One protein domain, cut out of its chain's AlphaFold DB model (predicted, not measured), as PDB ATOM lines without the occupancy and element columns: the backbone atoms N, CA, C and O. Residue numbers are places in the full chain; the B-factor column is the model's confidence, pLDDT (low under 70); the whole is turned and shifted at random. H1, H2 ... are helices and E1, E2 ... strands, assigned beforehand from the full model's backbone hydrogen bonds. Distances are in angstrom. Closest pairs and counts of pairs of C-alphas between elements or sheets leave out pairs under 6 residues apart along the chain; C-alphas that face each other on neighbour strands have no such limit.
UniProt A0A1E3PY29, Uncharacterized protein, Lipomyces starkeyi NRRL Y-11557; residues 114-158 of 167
ATOM      1  N   THR A 114      -5.686  50.364  32.720       42.78
ATOM      2  CA  THR A 114      -6.547  49.212  32.982       42.78
ATOM      3  C   THR A 114      -7.062  48.739  31.638       42.78
ATOM      4  O   THR A 114      -7.721  49.508  30.940       42.78
ATOM      5  N   ILE A 115      -6.771  47.494  31.280       56.31
ATOM      6  CA  ILE A 115      -7.333  46.849  30.096       56.31
ATOM      7  C   ILE A 115      -7.860  45.490  30.557       56.31
ATOM      8  O   ILE A 115      -7.109  44.650  31.048       56.31
ATOM      9  N   SER A 116      -9.174  45.273  30.448       56.28
ATOM     10  CA  SER A 116      -9.842  44.079  30.995       56.28
ATOM     11  C   SER A 116      -9.528  43.874  32.497       56.28
ATOM     12  O   SER A 116      -9.603  44.824  33.275       56.28
ATOM     13  N   ARG A 117      -9.190  42.652  32.935       57.19
ATOM     14  CA  ARG A 117      -8.805  42.327  34.325       57.19
ATOM     15  C   ARG A 117      -7.353  42.690  34.677       57.19
ATOM     16  O   ARG A 117      -6.933  42.430  35.802       57.19
ATOM     17  N   ILE A 118      -6.589  43.261  33.745       58.41
ATOM     18  CA  ILE A 118      -5.160  43.546  33.910       58.41
ATOM     19  C   ILE A 118      -4.968  45.028  34.205       58.41
ATOM     20  O   ILE A 118      -5.477  45.902  33.496       58.41
ATOM     21  N   ARG A 119      -4.232  45.304  35.281       67.62
ATOM     22  CA  ARG A 119      -3.945  46.655  35.759       67.62
ATOM     23  C   ARG A 119      -2.453  46.857  35.910       67.62
ATOM     24  O   ARG A 119      -1.801  46.139  36.660       67.62
ATOM     25  N   HIS A 120      -1.933  47.879  35.245       69.12
ATOM     26  CA  HIS A 120      -0.577  48.358  35.471       69.12
ATOM     27  C   HIS A 120      -0.644  49.578  36.379       69.12
ATOM     28  O   HIS A 120      -1.396  50.520  36.128       69.12
ATOM     29  N   VAL A 121       0.118  49.561  37.467       64.50
ATOM     30  CA  VAL A 121       0.080  50.582  38.507       64.50
ATOM     31  C   VAL A 121       1.479  51.121  38.734       64.50
ATOM     32  O   VAL A 121       2.486  50.419  38.780       64.50
ATOM     33  N   ARG A 122       1.561  52.437  38.913       67.06
ATOM     34  CA  ARG A 122       2.830  53.068  39.246       67.06
ATOM     35  C   ARG A 122       3.196  52.754  40.699       67.06
ATOM     36  O   ARG A 122       2.547  53.250  41.614       67.06
ATOM     37  N   THR A 123       4.257  51.981  40.909       65.88
ATOM     38  CA  THR A 123       4.720  51.563  42.247       65.88
ATOM     39  C   THR A 123       5.748  52.506  42.880       65.88
ATOM     40  O   THR A 123       6.038  52.392  44.068       65.88
ATOM     41  N   MET A 124       6.263  53.492  42.135       66.19
ATOM     42  CA  MET A 124       7.191  54.496  42.672       66.19
ATOM     43  C   MET A 124       6.565  55.312  43.814       66.19
ATOM     44  O   MET A 124       5.462  55.857  43.687       66.19
ATOM     45  N   LYS A 125       7.313  55.453  44.918       68.06
ATOM     46  CA  LYS A 125       6.895  56.198  46.114       68.06
ATOM     47  C   LYS A 125       6.486  57.630  45.745       68.06
ATOM     48  O   LYS A 125       7.224  58.350  45.085       68.06
ATOM     49  N   GLY A 126       5.285  58.040  46.155       71.00
ATOM     50  CA  GLY A 126       4.747  59.387  45.914       71.00
ATOM     51  C   GLY A 126       4.182  59.633  44.508       71.00
ATOM     52  O   GLY A 126       3.304  60.481  44.356       71.00
ATOM     53  N   ALA A 127       4.577  58.855  43.497       72.69
ATOM     54  CA  ALA A 127       4.173  59.108  42.116       72.69
ATOM     55  C   ALA A 127       2.667  58.904  41.870       72.69
ATOM     56  O   ALA A 127       2.081  59.615  41.058       72.69
ATOM     57  N   ARG A 128       2.012  57.998  42.613       77.00
ATOM     58  CA  ARG A 128       0.544  57.834  42.565       77.00
ATOM     59  C   ARG A 128      -0.198  59.088  43.018       77.00
ATOM     60  O   ARG A 128      -1.180  59.471  42.396       77.00
ATOM     61  N   LYS A 129       0.290  59.742  44.077       78.56
ATOM     62  CA  LYS A 129      -0.321  60.963  44.617       78.56
ATOM     63  C   LYS A 129      -0.110  62.143  43.672       78.56
ATOM     64  O   LYS A 129      -1.056  62.875  43.403       78.56
ATOM     65  N   VAL A 130       1.105  62.288  43.139       81.56
ATOM     66  CA  VAL A 130       1.453  63.345  42.173       81.56
ATOM     67  C   VAL A 130       0.617  63.220  40.899       81.56
ATOM     68  O   VAL A 130       0.016  64.195  40.463       81.56
ATOM     69  N   ASN A 131       0.503  62.006  40.356       75.69
ATOM     70  CA  ASN A 131      -0.213  61.747  39.105       75.69
ATOM     71  C   ASN A 131      -1.702  61.420  39.301       75.69
ATOM     72  O   ASN A 131      -2.353  60.983  38.357       75.69
ATOM     73  N   ARG A 132      -2.235  61.600  40.521       79.81
ATOM     74  CA  ARG A 132      -3.647  61.359  40.874       79.81
ATOM     75  C   ARG A 132      -4.164  59.985  40.411       79.81
ATOM     76  O   ARG A 132      -5.275  59.868  39.904       79.81
ATOM     77  N   CYS A 133      -3.348  58.943  40.560       73.62
ATOM     78  CA  CYS A 133      -3.707  57.591  40.139       73.62
ATOM     79  C   CYS A 133      -4.892  57.053  40.954       73.62
ATOM     80  O   CYS A 133      -4.888  57.147  42.180       73.62
ATOM     81  N   LEU A 134      -5.858  56.435  40.269       78.50
ATOM     82  CA  LEU A 134      -7.075  55.882  40.879       78.50
ATOM     83  C   LEU A 134      -6.963  54.391  41.237       78.50
ATOM     84  O   LEU A 134      -7.683  53.913  42.106       78.50
ATOM     85  N   CYS A 135      -6.069  53.653  40.579       72.69
ATOM     86  CA  CYS A 135      -5.865  52.219  40.793       72.69
ATOM     87  C   CYS A 135      -5.167  51.921  42.130       72.69
ATOM     88  O   CYS A 135      -4.276  52.678  42.532       72.69
ATOM     89  N   ASP A 136      -5.538  50.821  42.802       77.25
ATOM     90  CA  ASP A 136      -4.849  50.315  43.999       77.25
ATOM     91  C   ASP A 136      -3.544  49.606  43.599       77.25
ATOM     92  O   ASP A 136      -3.520  48.800  42.677       77.25
ATOM     93  N   SER A 137      -2.447  49.881  44.309       76.94
ATOM     94  CA  SER A 137      -1.153  49.219  44.086       76.94
ATOM     95  C   SER A 137      -1.206  47.713  44.294       76.94
ATOM     96  O   SER A 137      -0.426  47.007  43.673       76.94
ATOM     97  N   LYS A 138      -2.113  47.217  45.144       78.44
ATOM     98  CA  LYS A 138      -2.277  45.773  45.369       78.44
ATOM     99  C   LYS A 138      -2.857  45.041  44.159       78.44
ATOM    100  O   LYS A 138      -2.726  43.829  44.063       78.44
ATOM    101  N   GLU A 139      -3.496  45.773  43.250       77.38
ATOM    102  CA  GLU A 139      -4.058  45.229  42.015       77.38
ATOM    103  C   GLU A 139      -3.060  45.276  40.849       77.38
ATOM    104  O   GLU A 139      -3.441  44.997  39.715       77.38
ATOM    105  N   ASP A 140      -1.800  45.653  41.102       77.06
ATOM    106  CA  ASP A 140      -0.775  45.687  40.066       77.06
ATOM    107  C   ASP A 140      -0.469  44.281  39.537       77.06
ATOM    108  O   ASP A 140       0.031  43.407  40.249       77.06
ATOM    109  N   TRP A 141      -0.741  44.082  38.251       79.94
ATOM    110  CA  TRP A 141      -0.520  42.816  37.573       79.94
ATOM    111  C   TRP A 141       0.962  42.470  37.454       79.94
ATOM    112  O   TRP A 141       1.313  41.294  37.538       79.94
ATOM    113  N   ASN A 142       1.833  43.470  37.276       76.56
ATOM    114  CA  ASN A 142       3.250  43.251  36.994       76.56
ATOM    115  C   ASN A 142       3.925  42.460  38.115       76.56
ATOM    116  O   ASN A 142       4.756  41.597  37.824       76.56
ATOM    117  N   TRP A 143       3.548  42.746  39.365       78.06
ATOM    118  CA  TRP A 143       4.230  42.233  40.557       78.06
ATOM    119  C   TRP A 143       3.416  41.239  41.387       78.06
ATOM    120  O   TRP A 143       4.010  40.447  42.116       78.06
ATOM    121  N   HIS A 144       2.083  41.273  41.307       74.25
ATOM    122  CA  HIS A 144       1.211  40.478  42.182       74.25
ATOM    123  C   HIS A 144       0.539  39.291  41.483       74.25
ATOM    124  O   HIS A 144      -0.346  38.659  42.057       74.25
ATOM    125  N   THR A 145       0.961  38.956  40.262       77.00
ATOM    126  CA  THR A 145       0.441  37.797  39.530       77.00
ATOM    127  C   THR A 145       1.561  36.876  39.074       77.00
ATOM    128  O   THR A 145       2.647  37.323  38.714       77.00
ATOM    129  N   TRP A 146       1.284  35.571  39.089       76.12
ATOM    130  CA  TRP A 146       2.205  34.546  38.591       76.12
ATOM    131  C   TRP A 146       2.327  34.569  37.060       76.12
ATOM    132  O   TRP A 146       3.315  34.100  36.514       76.12
ATOM    133  N   ASN A 147       1.331  35.135  36.370       79.75
ATOM    134  CA  ASN A 147       1.213  35.156  34.913       79.75
ATOM    135  C   ASN A 147       1.673  36.499  34.305       79.75
ATOM    136  O   ASN A 147       1.086  37.025  33.354       79.75
ATOM    137  N   SER A 148       2.694  37.106  34.905       84.62
ATOM    138  CA  SER A 148       3.299  38.371  34.485       84.62
ATOM    139  C   SER A 148       4.744  38.131  34.078       84.62
ATOM    140  O   SER A 148       5.441  37.389  34.753       84.62
ATOM    141  N   CYS A 149       5.191  38.817  33.022       84.25
ATOM    142  CA  CYS A 149       6.595  38.793  32.589       84.25
ATOM    143  C   CYS A 149       7.401  40.003  33.100       84.25
ATOM    144  O   CYS A 149       8.460  40.344  32.574       84.25
ATOM    145  N   GLY A 150       6.856  40.753  34.069       82.50
ATOM    146  CA  GLY A 150       7.494  41.971  34.576       82.50
ATOM    147  C   GLY A 150       8.812  41.693  35.305       82.50
ATOM    148  O   GLY A 150       9.727  42.514  35.262       82.50
ATOM    149  N   LYS A 151       8.928  40.527  35.947       81.75
ATOM    150  CA  LYS A 151      10.129  40.097  36.676       81.75
ATOM    151  C   LYS A 151      11.271  39.771  35.712       81.75
ATOM    152  O   LYS A 151      12.397  40.212  35.923       81.75
ATOM    153  N   GLU A 152      10.956  39.076  34.631       79.62
ATOM    154  CA  GLU A 152      11.833  38.685  33.529       79.62
ATOM    155  C   GLU A 152      12.361  39.931  32.821       79.62
ATOM    156  O   GLU A 152      13.563  40.057  32.593       79.62
ATOM    157  N   TYR A 153      11.482  40.909  32.573       80.12
ATOM    158  CA  TYR A 153      11.872  42.203  32.023       80.12
ATOM    159  C   TYR A 153      12.880  42.939  32.921       80.12
ATOM    160  O   TYR A 153      13.916  43.398  32.439       80.12
ATOM    161  N   LEU A 154      12.623  43.034  34.233       79.31
ATOM    162  CA  LEU A 154      13.551  43.703  35.155       79.31
ATOM    163  C   LEU A 154      14.876  42.953  35.311       79.31
ATOM    164  O   LEU A 154      15.926  43.593  35.348       79.31
ATOM    165  N   LYS A 155      14.837  41.616  35.362       79.19
ATOM    166  CA  LYS A 155      16.028  40.757  35.408       79.19
ATOM    167  C   LYS A 155      16.919  40.999  34.190       79.19
ATOM    168  O   LYS A 155      18.120  41.194  34.341       79.19
ATOM    169  N   MET A 156      16.322  41.047  33.002       77.62
ATOM    170  CA  MET A 156      17.012  41.296  31.736       77.62
ATOM    171  C   MET A 156      17.599  42.716  31.658       77.62
ATOM    172  O   MET A 156      18.737  42.882  31.233       77.62
ATOM    173  N   GLN A 157      16.896  43.728  32.173       73.75
ATOM    174  CA  GLN A 157      17.402  45.108  32.267       73.75
ATOM    175  C   GLN A 157      18.384  45.345  33.432       73.75
ATOM    176  O   GLN A 157      18.831  46.472  33.639       73.75
ATOM    177  N   SER A 158      18.711  44.319  34.230       77.06
ATOM    178  CA  SER A 158      19.514  44.457  35.458       77.06
ATOM    179  C   SER A 158      18.961  45.506  36.441       77.06
ATOM    180  O   SER A 158      19.705  46.185  37.153       77.06
TER     181      SER A 158
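AT A GLANCE: This is residues 114 to 158 of the 167 residues of an uncharacterized protein of Lipomyces starkeyi NRRL Y-11557 (UniProt A0A1E3PY29). A loose arch of loops has E1 and H2 close together in its middle, H1 at one foot and H3 at the other; residues 152 to 158 stick out. The printed part has 45 residues, mostly helix by class, with under half in named elements, in the order E1, H1, H2, H3. It is only just loose, close to compact, with a radius of gyration of the C-alphas of 11.4 A and spans of 30 by 26 by 15 A.

HOW THE PARTS SIT: E1, residues 118 to 120, pairs with no named strand, but residues 114 to 115 pair antiparallel with 118 to 119. H1, residues 127 to 130, is apart from E1. The closest C-alphas of E1 and H2, residues 141 to 144, are those of Arg 119 and Trp 141, 5.5 A apart. H2 and H3, residues 150 to 156, touch only at the corner, closest at C-alphas 142 and 150, 5.0 A. In H3 every O i to N i+4 pair is within hydrogen-bond range; H1 and H2 are too short for such a pair.

IN THESE COORDINATES: E1 begins at C-alpha 118 (-5.160, 43.546, 33.910) and measures 6.8 A, H1 5.0 A and H2 5.5 A. H3, 10.0 A, ends at C-alpha 156 (17.012, 41.296, 31.736).

THE WHOLE: The farthest C-alphas, of Arg 132 and Met 156, are 30.2 A apart. The printed part has no cut and no long link. Residues 114 to 125 are under pLDDT 70.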